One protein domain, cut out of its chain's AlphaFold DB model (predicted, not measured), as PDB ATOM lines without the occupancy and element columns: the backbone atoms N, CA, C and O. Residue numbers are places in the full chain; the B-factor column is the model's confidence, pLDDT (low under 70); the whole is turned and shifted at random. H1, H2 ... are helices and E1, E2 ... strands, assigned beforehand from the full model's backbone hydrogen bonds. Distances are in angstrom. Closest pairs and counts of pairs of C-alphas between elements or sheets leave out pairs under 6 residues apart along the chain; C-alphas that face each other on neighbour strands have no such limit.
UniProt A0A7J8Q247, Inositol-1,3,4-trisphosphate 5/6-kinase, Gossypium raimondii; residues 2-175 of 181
ATOM      1  N   LEU A   2      53.165   7.498 -14.916       71.56
ATOM      2  CA  LEU A   2      52.403   8.531 -15.651       71.56
ATOM      3  C   LEU A   2      52.238   8.222 -17.147       71.56
ATOM      4  O   LEU A   2      51.139   8.377 -17.663       71.56
ATOM      5  N   GLN A   3      53.275   7.696 -17.809       72.62
ATOM      6  CA  GLN A   3      53.145   7.202 -19.186       72.62
ATOM      7  C   GLN A   3      52.095   6.087 -19.286       72.62
ATOM      8  O   GLN A   3      51.216   6.150 -20.129       72.62
ATOM      9  N   CYS A   4      52.096   5.141 -18.339       71.50
ATOM     10  CA  CYS A   4      51.105   4.067 -18.300       71.50
ATOM     11  C   CYS A   4      49.670   4.607 -18.219       71.50
ATOM     12  O   CYS A   4      48.796   4.053 -18.868       71.50
ATOM     13  N   VAL A   5      49.430   5.674 -17.444       74.50
ATOM     14  CA  VAL A   5      48.110   6.331 -17.361       74.50
ATOM     15  C   VAL A   5      47.780   7.101 -18.639       74.50
ATOM     16  O   VAL A   5      46.631   7.100 -19.056       74.50
ATOM     17  N   ALA A   6      48.758   7.740 -19.282       76.50
ATOM     18  CA  ALA A   6      48.538   8.404 -20.567       76.50
ATOM     19  C   ALA A   6      48.155   7.403 -21.674       76.50
ATOM     20  O   ALA A   6      47.295   7.699 -22.500       76.50
ATOM     21  N   ASP A   7      48.734   6.200 -21.641       76.75
ATOM     22  CA  ASP A   7      48.434   5.114 -22.583       76.75
ATOM     23  C   ASP A   7      47.106   4.400 -22.255       76.75
ATOM     24  O   ASP A   7      46.548   3.672 -23.082       76.75
ATOM     25  N   MET A   8      46.574   4.590 -21.042       75.00
ATOM     26  CA  MET A   8      45.250   4.115 -20.659       75.00
ATOM     27  C   MET A   8      44.194   5.015 -21.305       75.00
ATOM     28  O   MET A   8      43.867   6.084 -20.794       75.00
ATOM     29  N   ASN A   9      43.583   4.568 -22.403       69.06
ATOM     30  CA  ASN A   9      42.420   5.248 -22.981       69.06
ATOM     31  C   ASN A   9      41.144   4.981 -22.149       69.06
ATOM     32  O   ASN A   9      40.171   4.390 -22.619       69.06
ATOM     33  N   LEU A  10      41.167   5.378 -20.874       72.50
ATOM     34  CA  LEU A  10      40.052   5.255 -19.939       72.50
ATOM     35  C   LEU A  10      39.057   6.391 -20.178       72.50
ATOM     36  O   LEU A  10      39.015   7.385 -19.452       72.50
ATOM     37  N   SER A  11      38.250   6.216 -21.222       74.75
ATOM     38  CA  SER A  11      36.970   6.900 -21.364       74.75
ATOM     39  C   SER A  11      35.867   5.980 -20.846       74.75
ATOM     40  O   SER A  11      35.791   4.796 -21.184       74.75
ATOM     41  N   THR A  12      35.047   6.502 -19.945       68.62
ATOM     42  CA  THR A  12      33.910   5.787 -19.364       68.62
ATOM     43  C   THR A  12      32.693   6.699 -19.366       68.62
ATOM     44  O   THR A  12      32.829   7.914 -19.511       68.62
ATOM     45  N   SER A  13      31.508   6.139 -19.122       75.88
ATOM     46  CA  SER A  13      30.304   6.927 -18.823       75.88
ATOM     47  C   SER A  13      30.476   7.857 -17.612       75.88
ATOM     48  O   SER A  13      29.705   8.792 -17.451       75.88
ATOM     49  N   TYR A  14      31.492   7.616 -16.777       76.06
ATOM     50  CA  TYR A  14      31.814   8.384 -15.576       76.06
ATOM     51  C   TYR A  14      32.889   9.461 -15.801       76.06
ATOM     52  O   TYR A  14      33.312  10.110 -14.848       76.06
ATOM     53  N   GLY A  15      33.367   9.635 -17.039       77.44
ATOM     54  CA  GLY A  15      34.374  10.633 -17.401       77.44
ATOM     55  C   GLY A  15      35.653  10.042 -17.993       77.44
ATOM     56  O   GLY A  15      35.729   8.855 -18.334       77.44
ATOM     57  N   ARG A  16      36.663  10.908 -18.138       81.69
ATOM     58  CA  ARG A  16      37.954  10.604 -18.764       81.69
ATOM     59  C   ARG A  16      39.089  10.752 -17.761       81.69
ATOM     60  O   ARG A  16      39.160  11.749 -17.049       81.69
ATOM     61  N   VAL A  17      40.006   9.790 -17.761       84.06
ATOM     62  CA  VAL A  17      41.283   9.906 -17.049       84.06
ATOM     63  C   VAL A  17      42.352  10.367 -18.031       84.06
ATOM     64  O   VAL A  17      42.405   9.903 -19.168       84.06
ATOM     65  N   GLY A  18      43.197  11.294 -17.596       85.00
ATOM     66  CA  GLY A  18      44.312  11.793 -18.386       85.00
ATOM     67  C   GLY A  18      45.433  12.311 -17.500       85.00
ATOM     68  O   GLY A  18      45.273  12.470 -16.289       85.00
ATOM     69  N   VAL A  19      46.577  12.572 -18.121       87.06
ATOM     70  CA  VAL A  19      47.739  13.170 -17.463       87.06
ATOM     71  C   VAL A  19      47.991  14.528 -18.110       87.06
ATOM     72  O   VAL A  19      48.167  14.570 -19.329       87.06
ATOM     73  N   PRO A  20      48.021  15.633 -17.341       90.06
ATOM     74  CA  PRO A  20      48.411  16.926 -17.887       90.06
ATOM     75  C   PRO A  20      49.818  16.839 -18.474       90.06
ATOM     76  O   PRO A  20      50.698  16.197 -17.880       90.06
ATOM     77  N   ARG A  21      50.024  17.469 -19.633       92.19
ATOM     78  CA  ARG A  21      51.290  17.376 -20.364       92.19
ATOM     79  C   ARG A  21      52.412  17.916 -19.496       92.19
ATOM     80  O   ARG A  21      52.232  18.862 -18.729       92.19
ATOM     81  N   GLN A  22      53.560  17.262 -19.573       94.38
ATOM     82  CA  GLN A  22      54.665  17.540 -18.672       94.38
ATOM     83  C   GLN A  22      56.005  17.207 -19.312       94.38
ATOM     84  O   GLN A  22      56.090  16.368 -20.208       94.38
ATOM     85  N   LEU A  23      57.050  17.842 -18.801       94.25
ATOM     86  CA  LEU A  23      58.423  17.704 -19.249       94.25
ATOM     87  C   LEU A  23      59.358  17.652 -18.043       94.25
ATOM     88  O   LEU A  23      59.195  18.393 -17.075       94.25
ATOM     89  N   VAL A  24      60.364  16.784 -18.115       94.00
ATOM     90  CA  VAL A  24      61.419  16.698 -17.105       94.00
ATOM     91  C   VAL A  24      62.616  17.533 -17.542       94.00
ATOM     92  O   VAL A  24      63.221  17.251 -18.576       94.00
ATOM     93  N   ILE A  25      63.009  18.499 -16.715       93.25
ATOM     94  CA  ILE A  25      64.229  19.288 -16.888       93.25
ATOM     95  C   ILE A  25      65.261  18.806 -15.872       93.25
ATOM     96  O   ILE A  25      65.025  18.847 -14.667       93.25
ATOM     97  N   LYS A  26      66.420  18.339 -16.348       89.62
ATOM     98  CA  LYS A  26      67.433  17.712 -15.480       89.62
ATOM     99  C   LYS A  26      68.572  18.631 -15.049       89.62
ATOM    100  O   LYS A  26      69.133  18.387 -13.990       89.62
ATOM    101  N   LYS A  27      68.985  19.586 -15.886       82.56
ATOM    102  CA  LYS A  27      70.261  20.293 -15.683       82.56
ATOM    103  C   LYS A  27      70.169  21.796 -15.912       82.56
ATOM    104  O   LYS A  27      70.295  22.546 -14.958       82.56
ATOM    105  N   ASP A  28      69.970  22.236 -17.149       86.50
ATOM    106  CA  ASP A  28      70.225  23.635 -17.500       86.50
ATOM    107  C   ASP A  28      68.962  24.502 -17.441       86.50
ATOM    108  O   ASP A  28      68.026  24.298 -18.221       86.50
ATOM    109  N   ALA A  29      68.957  25.479 -16.529       86.94
ATOM    110  CA  ALA A  29      67.875  26.445 -16.368       86.94
ATOM    111  C   ALA A  29      67.693  27.347 -17.601       86.94
ATOM    112  O   ALA A  29      66.566  27.711 -17.937       86.94
ATOM    113  N   SER A  30      68.780  27.659 -18.314       87.62
ATOM    114  CA  SER A  30      68.733  28.514 -19.505       87.62
ATOM    115  C   SER A  30      68.014  27.841 -20.680       87.62
ATOM    116  O   SER A  30      67.363  28.508 -21.477       87.62
ATOM    117  N   SER A  31      68.037  26.505 -20.731       89.81
ATOM    118  CA  SER A  31      67.379  25.710 -21.776       89.81
ATOM    119  C   SER A  31      65.879  25.485 -21.553       89.81
ATOM    120  O   SER A  31      65.215  24.895 -22.405       89.81
ATOM    121  N   ILE A  32      65.334  25.908 -20.404       94.06
ATOM    122  CA  ILE A  32      63.963  25.561 -20.012       94.06
ATOM    123  C   ILE A  32      62.938  26.117 -20.999       94.06
ATOM    124  O   ILE A  32      62.041  25.378 -21.398       94.06
ATOM    125  N   ALA A  33      63.065  27.389 -21.385       93.19
ATOM    126  CA  ALA A  33      62.115  28.037 -22.287       93.19
ATOM    127  C   ALA A  33      62.073  27.328 -23.651       93.19
ATOM    128  O   ALA A  33      61.014  26.876 -24.077       93.19
ATOM    129  N   ASP A  34      63.237  27.094 -24.259       93.25
ATOM    130  CA  ASP A  34      63.344  26.359 -25.524       93.25
ATOM    131  C   ASP A  34      62.773  24.941 -25.426       93.25
ATOM    132  O   ASP A  34      62.151  24.440 -26.362       93.25
ATOM    133  N   ALA A  35      63.010  24.255 -24.306       94.31
ATOM    134  CA  ALA A  35      62.512  22.905 -24.094       94.31
ATOM    135  C   ALA A  35      60.982  22.881 -23.933       94.31
ATOM    136  O   ALA A  35      60.329  21.988 -24.474       94.31
ATOM    137  N   VAL A  36      60.415  23.870 -23.236       95.06
ATOM    138  CA  VAL A  36      58.967  24.094 -23.108       95.06
ATOM    139  C   VAL A  36      58.332  24.358 -24.469       95.06
ATOM    140  O   VAL A  36      57.334  23.715 -24.792       95.06
ATOM    141  N   ASP A  37      58.947  25.210 -25.286       94.00
ATOM    142  CA  ASP A  37      58.442  25.580 -26.611       94.00
ATOM    143  C   ASP A  37      58.514  24.417 -27.596       94.00
ATOM    144  O   ASP A  37      57.536  24.115 -28.277       94.00
ATOM    145  N   LYS A  38      59.633  23.685 -27.613       94.94
ATOM    146  CA  LYS A  38      59.781  22.458 -28.415       94.94
ATOM    147  C   LYS A  38      58.793  21.378 -27.993       94.94
ATOM    148  O   LYS A  38      58.277  20.652 -28.839       94.94
ATOM    149  N   ALA A  39      58.532  21.264 -26.692       94.00
ATOM    150  CA  ALA A  39      57.500  20.379 -26.177       94.00
ATOM    151  C   ALA A  39      56.088  20.934 -26.418       94.00
ATOM    152  O   ALA A  39      55.128  20.190 -26.255       94.00
ATOM    153  N   GLY A  40      55.932  22.206 -26.794       95.31
ATOM    154  CA  GLY A  40      54.658  22.884 -27.007       95.31
ATOM    155  C   GLY A  40      53.790  22.978 -25.753       95.31
ATOM    156  O   GLY A  40      52.571  22.896 -25.881       95.31
ATOM    157  N   LEU A  41      54.378  23.031 -24.553       95.00
ATOM    158  CA  LEU A  41      53.627  23.130 -23.293       95.00
ATOM    159  C   LEU A  41      52.954  24.502 -23.155       95.00
ATOM    160  O   LEU A  41      53.525  25.524 -23.529       95.00
ATOM    161  N   ILE A  42      51.752  24.524 -22.581       93.69
ATOM    162  CA  ILE A  42      50.947  25.745 -22.441       93.69
ATOM    163  C   ILE A  42      51.057  26.312 -21.020       93.69
ATOM    164  O   ILE A  42      50.905  25.593 -20.034       93.69
ATOM    165  N   LEU A  43      51.297  27.621 -20.915       92.44
ATOM    166  CA  LEU A  43      51.331  28.344 -19.641       92.44
ATOM    167  C   LEU A  43      49.918  28.519 -19.037       92.44
ATOM    168  O   LEU A  43      48.948  28.675 -19.782       92.44
ATOM    169  N   PRO A  44      49.792  28.553 -17.696       94.88
ATOM    170  CA  PRO A  44      50.881  28.537 -16.724       94.88
ATOM    171  C   PRO A  44      51.370  27.111 -16.424       94.88
ATOM    172  O   PRO A  44      50.630  26.136 -16.559       94.88
ATOM    173  N   LEU A  45      52.632  26.984 -16.005       94.94
ATOM    174  CA  LEU A  45      53.275  25.698 -15.718       94.94
ATOM    175  C   LEU A  45      53.557  25.537 -14.226       94.94
ATOM    176  O   LEU A  45      54.188  26.394 -13.606       94.94
ATOM    177  N   VAL A  46      53.147  24.405 -13.656       94.25
ATOM    178  CA  VAL A  46      53.565  23.981 -12.317       94.25
ATOM    179  C   VAL A  46      54.954  23.368 -12.409       94.25
ATOM    180  O   VAL A  46      55.136  22.341 -13.063       94.25
ATOM    181  N   ALA A  47      55.913  23.951 -11.702       93.44
ATOM    182  CA  ALA A  47      57.238  23.393 -11.495       93.44
ATOM    183  C   ALA A  47      57.297  22.627 -10.166       93.44
ATOM    184  O   ALA A  47      56.936  23.146  -9.105       93.44
ATOM    185  N   LYS A  48      57.749  21.374 -10.244       90.81
ATOM    186  CA  LYS A  48      57.868  20.438  -9.121       90.81
ATOM    187  C   LYS A  48      59.326  19.991  -9.011       90.81
ATOM    188  O   LYS A  48      59.787  19.334  -9.947       90.81
ATOM    189  N   PRO A  49      60.052  20.301  -7.927       88.81
ATOM    190  CA  PRO A  49      61.397  19.771  -7.717       88.81
ATOM    191  C   PRO A  49      61.404  18.239  -7.807       88.81
ATOM    192  O   PRO A  49      60.506  17.573  -7.291       88.81
ATOM    193  N   LEU A  50      62.397  17.672  -8.496       83.81
ATOM    194  CA  LEU A  50      62.578  16.217  -8.586       83.81
ATOM    195  C   LEU A  50      63.285  15.641  -7.362       83.81
ATOM    196  O   LEU A  50      63.122  14.461  -7.057       83.81
ATOM    197  N   VAL A  51      64.091  16.455  -6.684       76.31
ATOM    198  CA  VAL A  51      64.767  16.037  -5.459       76.31
ATOM    199  C   VAL A  51      63.739  16.031  -4.336       76.31
ATOM    200  O   VAL A  51      63.141  17.063  -4.059       76.31
ATOM    201  N   ALA A  52      63.551  14.879  -3.697       63.78
ATOM    202  CA  ALA A  52      62.762  14.708  -2.481       63.78
ATOM    203  C   ALA A  52      63.712  14.397  -1.312       63.78
ATOM    204  O   ALA A  52      63.767  13.271  -0.830       63.78
ATOM    205  N   ASP A  53      64.513  15.381  -0.899       65.38
ATOM    206  CA  ASP A  53      65.489  15.249   0.200       65.38
ATOM    207  C   ASP A  53      64.879  15.490   1.597       65.38
ATOM    208  O   ASP A  53      65.590  15.517   2.596       65.38
ATOM    209  N   GLY A  54      63.561  15.698   1.676       60.44
ATOM    210  CA  GLY A  54      62.843  15.980   2.920       60.44
ATOM    211  C   GLY A  54      63.003  17.414   3.441       60.44
ATOM    212  O   GLY A  54      62.362  17.770   4.430       60.44
ATOM    213  N   SER A  55      63.809  18.256   2.785       65.31
ATOM    214  CA  SER A  55      63.893  19.684   3.095       65.31
ATOM    215  C   SER A  55      62.590  20.427   2.762       65.31
ATOM    216  O   SER A  55      61.755  19.988   1.970       65.31
ATOM    217  N   ALA A  56      62.399  21.615   3.342       63.00
ATOM    218  CA  ALA A  56      61.260  22.462   2.979       63.00
ATOM    219  C   ALA A  56      61.274  22.847   1.483       63.00
ATOM    220  O   ALA A  56      60.207  22.978   0.882       63.00
ATOM    221  N   LYS A  57      62.469  22.958   0.881       65.00
ATOM    222  CA  LYS A  57      62.665  23.306  -0.533       65.00
ATOM    223  C   LYS A  57      62.273  22.178  -1.491       65.00
ATOM    224  O   LYS A  57      61.721  22.461  -2.547       65.00
ATOM    225  N   SER A  58      62.471  20.909  -1.126       66.88
ATOM    226  CA  SER A  58      62.081  19.770  -1.978       66.88
ATOM    227  C   SER A  58      60.572  19.541  -2.086       66.88
ATOM    228  O   SER A  58      60.108  18.755  -2.913       66.88
ATOM    229  N   HIS A  59      59.780  20.234  -1.270       69.00
ATOM    230  CA  HIS A  59      58.322  20.160  -1.293       69.00
ATOM    231  C   HIS A  59      57.645  21.470  -1.718       69.00
ATOM    232  O   HIS A  59      56.415  21.558  -1.673       69.00
ATOM    233  N   GLU A  60      58.427  22.478  -2.100       80.56
ATOM    234  CA  GLU A  60      57.910  23.736  -2.627       80.56
ATOM    235  C   GLU A  60      57.421  23.534  -4.064       80.56
ATOM    236  O   GLU A  60      58.093  22.909  -4.884       80.56
ATOM    237  N   LEU A  61      56.232  24.053  -4.372       88.12
ATOM    238  CA  LEU A  61      55.738  24.116  -5.744       88.12
ATOM    239  C   LEU A  61      55.888  25.533  -6.264       88.12
ATOM    240  O   LEU A  61      55.696  26.489  -5.522       88.12
ATOM    241  N   SER A  62      56.177  25.674  -7.550       91.12
ATOM    242  CA  SER A  62      56.152  26.978  -8.207       91.12
ATOM    243  C   SER A  62      55.174  26.987  -9.371       91.12
ATOM    244  O   SER A  62      55.016  25.974 -10.045       91.12
ATOM    245  N   LEU A  63      54.531  28.123  -9.622       93.50
ATOM    246  CA  LEU A  63      53.686  28.353 -10.790       93.50
ATOM    247  C   LEU A  63      54.314  29.459 -11.639       93.50
ATOM    248  O   LEU A  63      54.478  30.587 -11.168       93.50
ATOM    249  N   ALA A  64      54.707  29.113 -12.861       94.19
ATOM    250  CA  ALA A  64      55.309  30.027 -13.824       94.19
ATOM    251  C   ALA A  64      54.255  30.498 -14.830       94.19
ATOM    252  O   ALA A  64      53.571  29.672 -15.438       94.19
ATOM    253  N   TYR A  65      54.131  31.816 -14.996       93.31
ATOM    254  CA  TYR A  65      53.082  32.439 -15.814       93.31
ATOM    255  C   TYR A  65      53.552  32.887 -17.197       93.31
ATOM    256  O   TYR A  65      52.733  33.033 -18.101       93.31
ATOM    257  N   ASP A  66      54.858  33.061 -17.388       91.31
ATOM    258  CA  ASP A  66      55.442  33.508 -18.651       91.31
ATOM    259  C   ASP A  66      56.756  32.783 -18.963       91.31
ATOM    260  O   ASP A  66      57.447  32.296 -18.062       91.31
ATOM    261  N   GLN A  67      57.107  32.741 -20.252       90.44
ATOM    262  CA  GLN A  67      58.316  32.080 -20.747       90.44
ATOM    263  C   GLN A  67      59.599  32.668 -20.152       90.44
ATOM    264  O   GLN A  67      60.508  31.922 -19.796       90.44
ATOM    265  N   TYR A  68      59.678  33.993 -20.007       89.50
ATOM    266  CA  TYR A  68      60.883  34.666 -19.515       89.50
ATOM    267  C   TYR A  68      61.198  34.271 -18.069       89.50
ATOM    268  O   TYR A  68      62.353  34.155 -17.664       89.50
ATOM    269  N   SER A  69      60.164  34.031 -17.272       90.69
ATOM    270  CA  SER A  69      60.284  33.625 -15.882       90.69
ATOM    271  C   SER A  69      60.764  32.181 -15.700       90.69
ATOM    272  O   SER A  69      61.275  31.857 -14.627       90.69
ATOM    273  N   LEU A  70      60.684  31.337 -16.735       92.31
ATOM    274  CA  LEU A  70      61.092  29.930 -16.667       92.31
ATOM    275  C   LEU A  70      62.576  29.755 -16.332       92.31
ATOM    276  O   LEU A  70      62.926  28.824 -15.613       92.31
ATOM    277  N   GLN A  71      63.436  30.680 -16.768       89.94
ATOM    278  CA  GLN A  71      64.871  30.659 -16.452       89.94
ATOM    279  C   GLN A  71      65.172  30.851 -14.953       89.94
ATOM    280  O   GLN A  71      66.291  30.615 -14.511       89.94
ATOM    281  N   LYS A  72      64.186  31.306 -14.160       91.00
ATOM    282  CA  LYS A  72      64.305  31.487 -12.702       91.00
ATOM    283  C   LYS A  72      64.062  30.190 -11.924       91.00
ATOM    284  O   LYS A  72      64.134  30.202 -10.694       91.00
ATOM    285  N   LEU A  73      63.683  29.115 -12.611       91.62
ATOM    286  CA  LEU A  73      63.455  27.808 -12.011       91.62
ATOM    287  C   LEU A  73      64.776  27.048 -11.873       91.62
ATOM    288  O   LEU A  73      65.674  27.193 -12.696       91.62
ATOM    289  N   GLU A  74      64.867  26.207 -10.845       90.12
ATOM    290  CA  GLU A  74      66.086  25.470 -10.500       90.12
ATOM    291  C   GLU A  74      65.896  23.968 -10.770       90.12
ATOM    292  O   GLU A  74      65.170  23.294 -10.032       90.12
ATOM    293  N   PRO A  75      66.499  23.411 -11.839       91.25
ATOM    294  CA  PRO A  75      66.520  21.970 -12.071       91.25
ATOM    295  C   PRO A  75      67.286  21.204 -10.966       91.25
ATOM    296  O   PRO A  75      68.180  21.770 -10.341       91.25
ATOM    297  N   PRO A  76      67.015  19.899 -10.760       92.12
ATOM    298  CA  PRO A  76      66.118  19.067 -11.552       92.12
ATOM    299  C   PRO A  76      64.653  19.231 -11.127       92.12
ATOM    300  O   PRO A  76      64.324  19.198  -9.941       92.12
ATOM    301  N   LEU A  77      63.754  19.358 -12.104       92.62
ATOM    302  CA  LEU A  77      62.327  19.579 -11.872       92.62
ATOM    303  C   LEU A  77      61.452  18.958 -12.967       92.62
ATOM    304  O   LEU A  77      61.910  18.648 -14.068       92.62
ATOM    305  N   VAL A  78      60.167  18.806 -12.662       93.44
ATOM    306  CA  VAL A  78      59.108  18.518 -13.631       93.44
ATOM    307  C   VAL A  78      58.303  19.786 -13.862       93.44
ATOM    308  O   VAL A  78      57.802  20.370 -12.903       93.44
ATOM    309  N   LEU A  79      58.153  20.182 -15.123       95.00
ATOM    310  CA  LEU A  79      57.167  21.165 -15.560       95.00
ATOM    311  C   LEU A  79      55.916  20.440 -16.009       95.00
ATOM    312  O   LEU A  79      56.011  19.494 -16.783       95.00
ATOM    313  N   GLN A  80      54.757  20.883 -15.551       94.69
ATOM    314  CA  GLN A  80      53.472  20.321 -15.937       94.69
ATOM    315  C   GLN A  80      52.477  21.444 -16.220       94.69
ATOM    316  O   GLN A  80      52.427  22.411 -15.463       94.69
ATOM    317  N   GLU A  81      51.668  21.299 -17.267       94.50
ATOM    318  CA  GLU A  81      50.561  22.218 -17.551       94.50
ATOM    319  C   GLU A  81      49.629  22.330 -16.341       94.50
ATOM    320  O   GLU A  81      49.197  21.321 -15.768       94.50
ATOM    321  N   PHE A  82      49.341  23.563 -15.928       91.94
ATOM    322  CA  PHE A  82      48.389  23.813 -14.860       91.94
ATOM    323  C   PHE A  82      46.962  23.594 -15.364       91.94
ATOM    324  O   PHE A  82      46.579  24.066 -16.432       91.94
ATOM    325  N   VAL A  83      46.158  22.892 -14.569       90.62
ATOM    326  CA  VAL A  83      44.749  22.626 -14.863       90.62
ATOM    327  C   VAL A  83      43.932  23.168 -13.705       90.62
ATOM    328  O   VAL A  83      44.154  22.742 -12.574       90.62
ATOM    329  N   ASN A  84      42.996  24.078 -13.977       90.62
ATOM    330  CA  ASN A  84      42.045  24.557 -12.972       90.62
ATOM    331  C   ASN A  84      41.191  23.395 -12.453       90.62
ATOM    332  O   ASN A  84      40.674  22.593 -13.234       90.62
ATOM    333  N   HIS A  85      41.067  23.313 -11.135       89.38
ATOM    334  CA  HIS A  85      40.469  22.192 -10.413       89.38
ATOM    335  C   HIS A  85      39.774  22.632  -9.116       89.38
ATOM    336  O   HIS A  85      39.665  21.852  -8.169       89.38
ATOM    337  N   GLY A  86      39.363  23.900  -9.033       88.62
ATOM    338  CA  GLY A  86      38.624  24.453  -7.900       88.62
ATOM    339  C   GLY A  86      39.414  24.490  -6.588       88.62
ATOM    340  O   GLY A  86      38.828  24.583  -5.514       88.62
ATOM    341  N   GLY A  87      40.745  24.385  -6.641       88.56
ATOM    342  CA  GLY A  87      41.588  24.394  -5.444       88.56
ATOM    343  C   GLY A  87      41.496  23.140  -4.571       88.56
ATOM    344  O   GLY A  87      41.996  23.160  -3.444       88.56
ATOM    345  N   VAL A  88      40.917  22.039  -5.066       88.69
ATOM    346  CA  VAL A  88      40.786  20.776  -4.320       88.69
ATOM    347  C   VAL A  88      41.457  19.624  -5.065       88.69
ATOM    348  O   VAL A  88      41.165  19.322  -6.217       88.69
ATOM    349  N   LEU A  89      42.372  18.945  -4.380       89.06
ATOM    350  CA  LEU A  89      43.043  17.742  -4.857       89.06
ATOM    351  C   LEU A  89      42.454  16.506  -4.174       89.06
ATOM    352  O   LEU A  89      42.378  16.443  -2.944       89.06
ATOM    353  N   PHE A  90      42.184  15.463  -4.956       90.06
ATOM    354  CA  PHE A  90      41.808  14.154  -4.431       90.06
ATOM    355  C   PHE A  90      43.035  13.248  -4.370       90.06
ATOM    356  O   PHE A  90      43.678  12.960  -5.385       90.06
ATOM    357  N   LYS A  91      43.375  12.790  -3.164       89.88
ATOM    358  CA  LYS A  91      44.381  11.745  -2.961       89.88
ATOM    359  C   LYS A  91      43.676  10.404  -2.860       89.88
ATOM    360  O   LYS A  91      42.905  10.184  -1.929       89.88
ATOM    361  N   VAL A  92      43.957   9.532  -3.816       89.69
ATOM    362  CA  VAL A  92      43.408   8.181  -3.885       89.69
ATOM    363  C   VAL A  92      44.490   7.203  -3.453       89.69
ATOM    364  O   VAL A  92      45.522   7.092  -4.111       89.69
ATOM    365  N   TYR A  93      44.250   6.527  -2.339       89.38
ATOM    366  CA  TYR A  93      45.082   5.459  -1.805       89.38
ATOM    367  C   TYR A  93      44.481   4.126  -2.228       89.38
ATOM    368  O   TYR A  93      43.302   3.874  -1.970       89.38
ATOM    369  N   ILE A  94      45.287   3.301  -2.887       88.00
ATOM    370  CA  ILE A  94      44.900   1.971  -3.350       88.00
ATOM    371  C   ILE A  94      45.799   0.957  -2.646       88.00
ATOM    372  O   ILE A  94      47.021   1.032  -2.785       88.00
ATOM    373  N   VAL A  95      45.190   0.028  -1.909       87.56
ATOM    374  CA  VAL A  95      45.872  -1.067  -1.201       87.56
ATOM    375  C   VAL A  95      45.142  -2.362  -1.536       87.56
ATOM    376  O   VAL A  95      44.008  -2.570  -1.101       87.56
ATOM    377  N   GLY A  96      45.747  -3.210  -2.368       85.06
ATOM    378  CA  GLY A  96      45.037  -4.336  -2.978       85.06
ATOM    379  C   GLY A  96      43.783  -3.868  -3.731       85.06
ATOM    380  O   GLY A  96      43.876  -3.151  -4.728       85.06
ATOM    381  N   GLU A  97      42.605  -4.273  -3.256       86.25
ATOM    382  CA  GLU A  97      41.300  -3.860  -3.804       86.25
ATOM    383  C   GLU A  97      40.653  -2.694  -3.043       86.25
ATOM    384  O   GLU A  97      39.653  -2.132  -3.491       86.25
ATOM    385  N   ALA A  98      41.218  -2.304  -1.899       89.94
ATOM    386  CA  ALA A  98      40.694  -1.214  -1.096       89.94
ATOM    387  C   ALA A  98      41.078   0.139  -1.708       89.94
ATOM    388  O   ALA A  98      42.240   0.386  -2.031       89.94
ATOM    389  N   ILE A  99      40.092   1.033  -1.821       91.62
ATOM    390  CA  ILE A  99      40.266   2.401  -2.315       91.62
ATOM    391  C   ILE A  99      39.805   3.374  -1.236       91.62
ATOM    392  O   ILE A  99      38.650   3.339  -0.807       91.62
ATOM    393  N   LYS A 100      40.692   4.286  -0.835       91.44
ATOM    394  CA  LYS A 100      40.365   5.414   0.040       91.44
ATOM    395  C   LYS A 100      40.652   6.721  -0.681       91.44
ATOM    396  O   LYS A 100      41.771   6.958  -1.124       91.44
ATOM    397  N   VAL A 101      39.649   7.588  -0.752       91.75
ATOM    398  CA  VAL A 101      39.796   8.955  -1.263       91.75
ATOM    399  C   VAL A 101      39.789   9.922  -0.085       91.75
ATOM    400  O   VAL A 101      38.985   9.763   0.832       91.75
ATOM    401  N   VAL A 102      40.690  10.903  -0.107       90.69
ATOM    402  CA  VAL A 102      40.691  12.044   0.824       90.69
ATOM    403  C   VAL A 102      40.829  13.347   0.046       90.69
ATOM    404  O   VAL A 102      41.563  13.402  -0.951       90.69
ATOM    405  N   ARG A 103      40.154  14.400   0.512       90.81
ATOM    406  CA  ARG A 103      40.234  15.741  -0.078       90.81
ATOM    407  C   ARG A 103      41.343  16.552   0.571       90.81
ATOM    408  O   ARG A 103      41.556  16.507   1.783       90.81
ATOM    409  N   ARG A 104      42.074  17.305  -0.247       89.00
ATOM    410  CA  ARG A 104      43.148  18.199   0.191       89.00
ATOM    411  C   ARG A 104      43.016  19.550  -0.481       89.00
ATOM    412  O   ARG A 104      42.824  19.595  -1.692       89.00
ATOM    413  N   PHE A 105      43.223  20.629   0.267       88.62
ATOM    414  CA  PHE A 105      43.406  21.936  -0.359       88.62
ATOM    415  C   PHE A 105      44.631  21.910  -1.281       88.62
ATOM    416  O   PHE A 105      45.653  21.269  -0.997       88.62
ATOM    417  N   SER A 106      44.508  22.579  -2.415       89.06
ATOM    418  CA  SER A 106      45.466  22.606  -3.515       89.06
ATOM    419  C   SER A 106      45.708  24.046  -3.967       89.06
ATOM    420  O   SER A 106      45.312  24.997  -3.296       89.06
ATOM    421  N   LEU A 107      46.417  24.208  -5.081       88.31
ATOM    422  CA  LEU A 107      46.628  25.511  -5.698       88.31
ATOM    423  C   LEU A 107      45.290  26.091  -6.181       88.31
ATOM    424  O   LEU A 107      44.525  25.353  -6.803       88.31
ATOM    425  N   PRO A 108      45.014  27.381  -5.924       87.31
ATOM    426  CA  PRO A 108      43.803  28.028  -6.411       87.31
ATOM    427  C   PRO A 108      43.795  28.094  -7.942       87.31
ATOM    428  O   PRO A 108      44.847  28.071  -8.583       87.31
ATOM    429  N   ASP A 109      42.599  28.199  -8.515       89.75
ATOM    430  CA  ASP A 109      42.424  28.350  -9.957       89.75
ATOM    431  C   ASP A 109      43.035  29.653 -10.477       89.75
ATOM    432  O   ASP A 109      43.023  30.681  -9.802       89.75
ATOM    433  N   VAL A 110      43.511  29.610 -11.720       87.31
ATOM    434  CA  VAL A 110      44.041  30.774 -12.428       87.31
ATOM    435  C   VAL A 110      42.991  31.304 -13.395       87.31
ATOM    436  O   VAL A 110      42.480  30.586 -14.261       87.31
ATOM    437  N   THR A 111      42.675  32.589 -13.288       86.31
ATOM    438  CA  THR A 111      41.725  33.264 -14.175       86.31
ATOM    439  C   THR A 111      42.404  33.821 -15.428       86.31
ATOM    440  O   THR A 111      43.576  34.191 -15.431       86.31
ATOM    441  N   LYS A 112      41.636  34.002 -16.513       80.75
ATOM    442  CA  LYS A 112      42.138  34.660 -17.738       80.75
ATOM    443  C   LYS A 112      42.688  36.069 -17.483       80.75
ATOM    444  O   LYS A 112      43.613  36.498 -18.163       80.75
ATOM    445  N   ARG A 113      42.118  36.792 -16.510       79.19
ATOM    446  CA  ARG A 113      42.593  38.129 -16.123       79.19
ATOM    447  C   ARG A 113      43.966  38.056 -15.462       79.19
ATOM    448  O   ARG A 113      44.796  38.919 -15.732       79.19
ATOM    449  N   GLU A 114      44.210  37.040 -14.640       77.94
ATOM    450  CA  GLU A 114      45.525  36.805 -14.041       77.94
ATOM    451  C   GLU A 114      46.549  36.435 -15.105       77.94
ATOM    452  O   GLU A 114      47.608  37.046 -15.128       77.94
ATOM    453  N   LEU A 115      46.207  35.575 -16.071       77.69
ATOM    454  CA  LEU A 115      47.110  35.244 -17.187       77.69
ATOM    455  C   LEU A 115      47.583  36.476 -17.974       77.69
ATOM    456  O   LEU A 115      48.701  36.492 -18.469       77.69
ATOM    457  N   SER A 116      46.749  37.517 -18.084       76.44
ATOM    458  CA  SER A 116      47.115  38.762 -18.779       76.44
ATOM    459  C   SER A 116      47.899  39.776 -17.937       76.44
ATOM    460  O   SER A 116      48.411  40.747 -18.488       76.44
ATOM    461  N   LYS A 117      47.937  39.615 -16.609       80.56
ATOM    462  CA  LYS A 117      48.470  40.627 -15.674       80.56
ATOM    463  C   LYS A 117      49.634  40.124 -14.835       80.56
ATOM    464  O   LYS A 117      50.441  40.924 -14.371       80.56
ATOM    465  N   VAL A 118      49.672  38.824 -14.584       83.69
ATOM    466  CA  VAL A 118      50.630  38.183 -13.700       83.69
ATOM    467  C   VAL A 118      51.803  37.708 -14.541       83.69
ATOM    468  O   VAL A 118      51.650  36.889 -15.439       83.69
ATOM    469  N   THR A 119      52.980  38.224 -14.219       86.19
ATOM    470  CA  THR A 119      54.256  37.775 -14.775       86.19
ATOM    471  C   THR A 119      55.133  37.274 -13.642       86.19
ATOM    472  O   THR A 119      55.134  37.849 -12.551       86.19
ATOM    473  N   GLY A 120      55.928  36.250 -13.900       91.00
ATOM    474  CA  GLY A 120      56.909  35.709 -12.985       91.00
ATOM    475  C   GLY A 120      56.611  34.285 -12.533       91.00
ATOM    476  O   GLY A 120      55.731  33.586 -13.041       91.00
ATOM    477  N   VAL A 121      57.391  33.883 -11.532       89.38
ATOM    478  CA  VAL A 121      57.270  32.602 -10.840       89.38
ATOM    479  C   VAL A 121      56.762  32.864  -9.431       89.38
ATOM    480  O   VAL A 121      57.396  33.601  -8.673       89.38
ATOM    481  N   PHE A 122      55.652  32.228  -9.074       90.12
ATOM    482  CA  PHE A 122      55.071  32.291  -7.736       90.12
ATOM    483  C   PHE A 122      55.354  30.994  -6.998       90.12
ATOM    484  O   PHE A 122      55.034  29.916  -7.493       90.12
ATOM    485  N   ARG A 123      55.965  31.112  -5.821       88.25
ATOM    486  CA  ARG A 123      56.327  29.983  -4.963       88.25
ATOM    487  C   ARG A 123      55.228  29.733  -3.946       88.25
ATOM    488  O   ARG A 123      54.754  30.665  -3.299       88.25
ATOM    489  N   PHE A 124      54.858  28.473  -3.790       83.69
ATOM    490  CA  PHE A 124      53.846  28.018  -2.854       83.69
ATOM    491  C   PHE A 124      54.493  27.076  -1.837       83.69
ATOM    492  O   PHE A 124      55.006  26.015  -2.224       83.69
ATOM    493  N   PRO A 125      54.460  27.420  -0.537       75.38
ATOM    494  CA  PRO A 125      54.912  26.510   0.504       75.38
ATOM    495  C   PRO A 125      54.028  25.258   0.510       75.38
ATOM    496  O   PRO A 125      52.844  25.340   0.196       75.38
ATOM    497  N   ARG A 126      54.621  24.107   0.862       73.62
ATOM    498  CA  ARG A 126      54.025  22.751   0.908       73.62
ATOM    499  C   ARG A 126      52.491  22.714   0.813       73.62
ATOM    500  O   ARG A 126      51.798  22.676   1.830       73.62
ATOM    501  N   VAL A 127      51.968  22.632  -0.408       75.06
ATOM    502  CA  VAL A 127      50.524  22.504  -0.652       75.06
ATOM    503  C   VAL A 127      50.070  21.044  -0.612       75.06
ATOM    504  O   VAL A 127      50.855  20.113  -0.814       75.06
ATOM    505  N   SER A 128      48.784  20.830  -0.325       75.94
ATOM    506  CA  SER A 128      48.146  19.506  -0.297       75.94
ATOM    507  C   SER A 128      48.823  18.479   0.625       75.94
ATOM    508  O   SER A 128      48.851  17.272   0.338       75.94
ATOM    509  N   CYS A 129      49.399  18.941   1.737       72.31
ATOM    510  CA  CYS A 129      49.975  18.093   2.782       72.31
ATOM    511  C   CYS A 129      48.886  17.508   3.707       72.31
ATOM    512  O   CYS A 129      47.699  17.781   3.542       72.31
ATOM    513  N   ALA A 130      49.278  16.675   4.677       66.19
ATOM    514  CA  ALA A 130      48.336  16.060   5.617       66.19
ATOM    515  C   ALA A 130      47.620  17.076   6.536       66.19
ATOM    516  O   ALA A 130      46.507  16.808   6.978       66.19
ATOM    517  N   ALA A 131      48.217  18.243   6.783       72.12
ATOM    518  CA  ALA A 131      47.573  19.323   7.532       72.12
ATOM    519  C   ALA A 131      46.538  20.094   6.689       72.12
ATOM    520  O   ALA A 131      45.616  20.683   7.236       72.12
ATOM    521  N   ALA A 132      46.636  20.042   5.357       76.56
ATOM    522  CA  ALA A 132      45.719  20.709   4.434       76.56
ATOM    523  C   ALA A 132      44.495  19.829   4.110       76.56
ATOM    524  O   ALA A 132      44.173  19.614   2.940       76.56
ATOM    525  N   SER A 133      43.880  19.215   5.130       83.88
ATOM    526  CA  SER A 133      42.645  18.436   4.950       83.88
ATOM    527  C   SER A 133      41.516  19.339   4.471       83.88
ATOM    528  O   SER A 133      41.367  20.446   4.976       83.88
ATOM    529  N   ALA A 134      40.738  18.854   3.508       83.31
ATOM    530  CA  ALA A 134      39.535  19.525   3.027       83.31
ATOM    531  C   ALA A 134      38.289  18.633   3.184       83.31
ATOM    532  O   ALA A 134      37.274  18.868   2.537       83.31
ATOM    533  N   ASP A 135      38.372  17.579   4.005       83.56
ATOM    534  CA  ASP A 135      37.264  16.637   4.177       83.56
ATOM    535  C   ASP A 135      36.090  17.228   4.977       83.56
ATOM    536  O   ASP A 135      34.937  16.950   4.650       83.56
ATOM    537  N   ASP A 136      36.370  18.094   5.949       84.06
ATOM    538  CA  ASP A 136      35.351  18.745   6.788       84.06
ATOM    539  C   ASP A 136      35.085  20.202   6.369       84.06
ATOM    540  O   ASP A 136      34.422  20.953   7.080       84.06
ATOM    541  N   ALA A 137      35.643  20.628   5.231       82.31
ATOM    542  CA  ALA A 137      35.463  21.980   4.721       82.31
ATOM    543  C   ALA A 137      34.102  22.122   4.025       82.31
ATOM    544  O   ALA A 137      33.701  21.250   3.252       82.31
ATOM    545  N   ASP A 138      33.434  23.252   4.258       83.69
ATOM    546  CA  ASP A 138      32.247  23.651   3.501       83.69
ATOM    547  C   ASP A 138      32.686  24.144   2.115       83.69
ATOM    548  O   ASP A 138      33.243  25.234   1.961       83.69
ATOM    549  N   LEU A 139      32.552  23.270   1.120       82.25
ATOM    550  CA  LEU A 139      33.012  23.473  -0.249       82.25
ATOM    551  C   LEU A 139      31.826  23.406  -1.206       82.25
ATOM    552  O   LEU A 139      30.881  22.650  -0.979       82.25
ATOM    553  N   ASP A 140      31.922  24.125  -2.326       79.94
ATOM    554  CA  ASP A 140      30.940  24.014  -3.403       79.94
ATOM    555  C   ASP A 140      30.809  22.537  -3.843       79.94
ATOM    556  O   ASP A 140      31.821  21.918  -4.207       79.94
ATOM    557  N   PRO A 141      29.595  21.951  -3.835       78.31
ATOM    558  CA  PRO A 141      29.380  20.561  -4.228       78.31
ATOM    559  C   PRO A 141      29.926  20.224  -5.619       78.31
ATOM    560  O   PRO A 141      30.386  19.108  -5.836       78.31
ATOM    561  N   SER A 142      29.933  21.191  -6.542       77.06
ATOM    562  CA  SER A 142      30.461  21.018  -7.901       77.06
ATOM    563  C   SER A 142      31.984  20.854  -7.965       77.06
ATOM    564  O   SER A 142      32.506  20.394  -8.980       77.06
ATOM    565  N   VAL A 143      32.695  21.216  -6.894       75.31
ATOM    566  CA  VAL A 143      34.154  21.095  -6.749       75.31
ATOM    567  C   VAL A 143      34.529  19.967  -5.783       75.31
ATOM    568  O   VAL A 143      35.596  19.367  -5.900       75.31
ATOM    569  N   ALA A 144      33.665  19.679  -4.808       76.69
ATOM    570  CA  ALA A 144      33.937  18.727  -3.737       76.69
ATOM    571  C   ALA A 144      33.450  17.297  -4.015       76.69
ATOM    572  O   ALA A 144      33.723  16.405  -3.203       76.69
ATOM    573  N   GLU A 145      32.732  17.070  -5.120       84.38
ATOM    574  CA  GLU A 145      32.225  15.749  -5.490       84.38
ATOM    575  C   GLU A 145      33.378  14.754  -5.686       84.38
ATOM    576  O   GLU A 145      34.292  14.955  -6.482       84.38
ATOM    577  N   LEU A 146      33.342  13.639  -4.955       86.75
ATOM    578  CA  LEU A 146      34.385  12.625  -5.069       86.75
ATOM    579  C   LEU A 146      34.402  12.018  -6.484       86.75
ATOM    580  O   LEU A 146      33.340  11.775  -7.060       86.75
ATOM    581  N   PRO A 147      35.586  11.684  -7.036       87.06
ATOM    582  CA  PRO A 147      35.665  10.968  -8.300       87.06
ATOM    583  C   PRO A 147      34.819   9.684  -8.262       87.06
ATOM    584  O   PRO A 147      34.893   8.948  -7.270       87.06
ATOM    585  N   PRO A 148      34.052   9.373  -9.325       89.00
ATOM    586  CA  PRO A 148      33.155   8.226  -9.328       89.00
ATOM    587  C   PRO A 148      33.887   6.929  -8.993       89.00
ATOM    588  O   PRO A 148      34.872   6.563  -9.639       89.00
ATOM    589  N   ARG A 149      33.385   6.196  -8.000       89.94
ATOM    590  CA  ARG A 149      34.020   4.961  -7.526       89.94
ATOM    591  C   ARG A 149      34.268   3.924  -8.639       89.94
ATOM    592  O   ARG A 149      35.390   3.425  -8.691       89.94
ATOM    593  N   PRO A 150      33.339   3.669  -9.585       90.44
ATOM    594  CA  PRO A 150      33.599   2.740 -10.689       90.44
ATOM    595  C   PRO A 150      34.776   3.162 -11.585       90.44
ATOM    596  O   PRO A 150      35.511   2.320 -12.101       90.44
ATOM    597  N   LEU A 151      34.990   4.474 -11.756       88.06
ATOM    598  CA  LEU A 151      36.140   4.999 -12.492       88.06
ATOM    599  C   LEU A 151      37.444   4.708 -11.738       88.06
ATOM    600  O   LEU A 151      38.420   4.268 -12.349       88.06
ATOM    601  N   LEU A 152      37.448   4.910 -10.417       89.56
ATOM    602  CA  LEU A 152      38.603   4.633  -9.561       89.56
ATOM    603  C   LEU A 152      38.947   3.143  -9.508       89.56
ATOM    604  O   LEU A 152      40.120   2.795  -9.588       89.56
ATOM    605  N   GLU A 153      37.949   2.266  -9.421       90.75
ATOM    606  CA  GLU A 153      38.136   0.811  -9.420       90.75
ATOM    607  C   GLU A 153      38.767   0.328 -10.728       90.75
ATOM    608  O   GLU A 153      39.723  -0.454 -10.720       90.75
ATOM    609  N   ARG A 154      38.304   0.859 -11.866       88.75
ATOM    610  CA  ARG A 154      38.891   0.549 -13.172       88.75
ATOM    611  C   ARG A 154      40.318   1.076 -13.301       88.75
ATOM    612  O   ARG A 154      41.191   0.346 -13.767       88.75
ATOM    613  N   LEU A 155      40.566   2.310 -12.862       86.75
ATOM    614  CA  LEU A 155      41.903   2.902 -12.845       86.75
ATOM    615  C   LEU A 155      42.863   2.089 -11.964       86.75
ATOM    616  O   LEU A 155      43.974   1.779 -12.387       86.75
ATOM    617  N   ALA A 156      42.423   1.700 -10.767       88.31
ATOM    618  CA  ALA A 156      43.191   0.881  -9.838       88.31
ATOM    619  C   ALA A 156      43.539  -0.485 -10.440       88.31
ATOM    620  O   ALA A 156      44.682  -0.930 -10.339       88.31
ATOM    621  N   LYS A 157      42.581  -1.139 -11.106       88.25
ATOM    622  CA  LYS A 157      42.809  -2.419 -11.788       88.25
ATOM    623  C   LYS A 157      43.874  -2.301 -12.882       88.25
ATOM    624  O   LYS A 157      44.824  -3.080 -12.883       88.25
ATOM    625  N   GLU A 158      43.749  -1.315 -13.768       87.38
ATOM    626  CA  GLU A 158      44.719  -1.089 -14.850       87.38
ATOM    627  C   GLU A 158      46.112  -0.740 -14.315       87.38
ATOM    628  O   GLU A 158      47.118  -1.234 -14.826       87.38
ATOM    629  N   LEU A 159      46.190   0.091 -13.271       85.69
ATOM    630  CA  LEU A 159      47.459   0.454 -12.645       85.69
ATOM    631  C   LEU A 159      48.150  -0.758 -12.021       85.69
ATOM    632  O   LEU A 159      49.339  -0.948 -12.268       85.69
ATOM    633  N   ARG A 160      47.422  -1.596 -11.274       84.94
ATOM    634  CA  ARG A 160      47.977  -2.829 -10.690       84.94
ATOM    635  C   ARG A 160      48.501  -3.770 -11.768       84.94
ATOM    636  O   ARG A 160      49.650  -4.194 -11.698       84.94
ATOM    637  N   TRP A 161      47.698  -4.024 -12.804       84.44
ATOM    638  CA  TRP A 161      48.083  -4.902 -13.914       84.44
ATOM    639  C   TRP A 161      49.330  -4.422 -14.656       84.44
ATOM    640  O   TRP A 161      50.193  -5.229 -14.984       84.44
ATOM    641  N   ARG A 162      49.447  -3.118 -14.922       82.88
ATOM    642  CA  ARG A 162      50.558  -2.579 -15.723       82.88
ATOM    643  C   ARG A 162      51.820  -2.287 -14.923       82.88
ATOM    644  O   ARG A 162      52.895  -2.233 -15.509       82.88
ATOM    645  N   LEU A 163      51.695  -2.029 -13.623       81.06
ATOM    646  CA  LEU A 163      52.826  -1.656 -12.767       81.06
ATOM    647  C   LEU A 163      53.319  -2.802 -11.880       81.06
ATOM    648  O   LEU A 163      54.327  -2.611 -11.210       81.06
ATOM    649  N   ALA A 164      52.624  -3.948 -11.862       75.31
ATOM    650  CA  ALA A 164      52.897  -5.071 -10.959       75.31
ATOM    651  C   ALA A 164      53.043  -4.621  -9.487       75.31
ATOM    652  O   ALA A 164      53.884  -5.120  -8.742       75.31
ATOM    653  N   ALA A 165      52.260  -3.613  -9.092       65.56
ATOM    654  CA  ALA A 165      52.349  -2.969  -7.790       65.56
ATOM    655  C   ALA A 165      51.120  -3.334  -6.950       65.56
ATOM    656  O   ALA A 165      50.039  -2.797  -7.183       65.56
ATOM    657  N   ASP A 166      51.301  -4.223  -5.972       58.22
ATOM    658  CA  ASP A 166      50.228  -4.670  -5.069       58.22
ATOM    659  C   ASP A 166      50.221  -3.953  -3.709       58.22
ATOM    660  O   ASP A 166      49.237  -4.035  -2.975       58.22
ATOM    661  N   LEU A 167      51.302  -3.244  -3.367       56.78
ATOM    662  CA  LEU A 167      51.570  -2.852  -1.982       56.78
ATOM    663  C   LEU A 167      50.936  -1.526  -1.564       56.78
ATOM    664  O   LEU A 167      50.323  -1.500  -0.512       56.78
ATOM    665  N   GLU A 168      51.032  -0.455  -2.355       67.94
ATOM    666  CA  GLU A 168      50.402   0.837  -2.041       67.94
ATOM    667  C   GLU A 168      50.572   1.798  -3.226       67.94
ATOM    668  O   GLU A 168      51.692   2.060  -3.671       67.94
ATOM    669  N   LEU A 169      49.473   2.347  -3.749       71.75
ATOM    670  CA  LEU A 169      49.521   3.340  -4.823       71.75
ATOM    671  C   LEU A 169      48.799   4.620  -4.410       71.75
ATOM    672  O   LEU A 169      47.602   4.606  -4.132       71.75
ATOM    673  N   LEU A 170      49.528   5.737  -4.423       73.81
ATOM    674  CA  LEU A 170      48.954   7.068  -4.258       73.81
ATOM    675  C   LEU A 170      48.764   7.723  -5.627       73.81
ATOM    676  O   LEU A 170      49.730   8.112  -6.285       73.81
ATOM    677  N   VAL A 171      47.509   7.912  -6.026       78.06
ATOM    678  CA  VAL A 171      47.143   8.670  -7.225       78.06
ATOM    679  C   VAL A 171      46.622  10.041  -6.804       78.06
ATOM    680  O   VAL A 171      45.760  10.164  -5.936       78.06
ATOM    681  N   LYS A 172      47.164  11.093  -7.419       80.44
ATOM    682  CA  LYS A 172      46.680  12.469  -7.275       80.44
ATOM    683  C   LYS A 172      45.760  12.773  -8.451       80.44
ATOM    684  O   LYS A 172      46.228  12.770  -9.586       80.44
ATOM    685  N   ILE A 173      44.485  13.019  -8.177       78.25
ATOM    686  CA  ILE A 173      43.482  13.342  -9.194       78.25
ATOM    687  C   ILE A 173      43.070  14.801  -9.035       78.25
ATOM    688  O   ILE A 173      42.674  15.229  -7.951       78.25
ATOM    689  N   LEU A 174      43.164  15.538 -10.138       78.00
ATOM    690  CA  LEU A 174      42.562  16.854 -10.306       78.00
ATOM    691  C   LEU A 174      41.272  16.652 -11.104       78.00
ATOM    692  O   LEU A 174      41.309  16.034 -12.169       78.00
ATOM    693  N   GLN A 175      40.145  17.140 -10.599       71.94
ATOM    694  CA  GLN A 175      38.917  17.208 -11.383       71.94
ATOM    695  C   GLN A 175      38.908  18.548 -12.107       71.94
ATOM    696  O   GLN A 175      38.795  19.596 -11.482       71.94
TER     697      GLN A 175
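What this domain is: This is residues 2 to 175 of the 181 residues of the protein "Inositol-1,3,4-trisphosphate 5/6-kinase" of Gossypium raimondii (UniProt A0A7J8Q247). Two lobes make this domain: in one, the short helices H2 and H3 cover one face of a strongly twisted five-stranded sheet; in the other, the long helix H6 crosses one face of a three-stranded sheet. The 174 printed residues have six named helices and eight named strands, in the order H1 E1 H2 E2 E3 H3 E4 E5 E6 H4 E7 H5 H6 E8. Both sheets, E1 - E4 - E2 - E3 - E7 and E6 - E5 - E8, are antiparallel, and the class is mixed. The whole is compact, with a radius of gyration of the C-alphas of 16.9 A and spans of 45 by 38 by 34 A.

How they stand to each other: Begin with H1, residues 2 to 7, which only just touches residues 159 to 162 of H6, residues 149 to 163, with 3 pairs of C-alphas within 8 A; the closest, Cys 4 and Arg 162, are 7.1 A apart. Next, E1, residues 22 to 25, is the neighbour of E4, residues 77 to 81; look at N 23 and O 79, 2.8 A apart. H2, residues 32 to 39, is on this sheet at a height of 9.0 A. E2, residues 45 to 49, and E3, residues 61 to 64, form a hairpin, with N 47 and O 62 at 2.8 A; E2 also pairs with E4, N 46 to O 80 at 2.8 A. H3, residues 68 to 72, lies over E3 on the same face as H2 and touches it, the closest C-alphas, Ala 33 and Leu 70, being 6.0 A apart. E1, H2, E2 and E3, H3, E4 are split strand-helix-strand units, in each of which two strands that run the same way in the sheet have another strand between them, E4 in the first and E2 in the second; both crossovers are right-handed. E5, residues 88 to 95, and E6, residues 98 to 105, form a hairpin, N 91 to O 102 at 2.9 A. H4, residues 112 to 117, is on neither sheet. E7, residues 121 to 124, pairs with E3, N 63 to O 122 at 2.8 A. H5, residues 141 to 144, only grazes the second sheet with residues 143 to 144. H6 is on one face of that sheet, making two layers, helix over sheet, at a height of 9.1 A; its closest C-alpha to E5 is Ala 156, 6.8 A from Ile 94. E8, residues 169 to 174, pairs with E5, N 92 to O 171 at 2.9 A. In H1, H2, H4 and H6 every O i to N i+4 pair is within hydrogen-bond range; H3 has 0 of 1, with 1 of 2 O i to N i+3 pairs, and H5 is too short for an i+4 pair.

Where its parts are: Find C-alpha 2, where H1 begins, at (52.403, 8.531, -15.651). E5 is 22.6 A long and E6 23.3 A. H6 runs 20.6 A from C-alpha 149 at (34.020, 4.961, -7.526), and E8 ends at C-alpha 174, (42.562, 16.854, -10.306).

The domain as a whole: The two C-alphas farthest apart, Gly 96 and Lys 117, are 46.8 A apart. The printed part has no cut; the links H1 to E1, E2 to E3 and E7 to H5 are long. The pLDDT is under 70 at residues 9, 12, 52 to 59, 130 and 165 to 168.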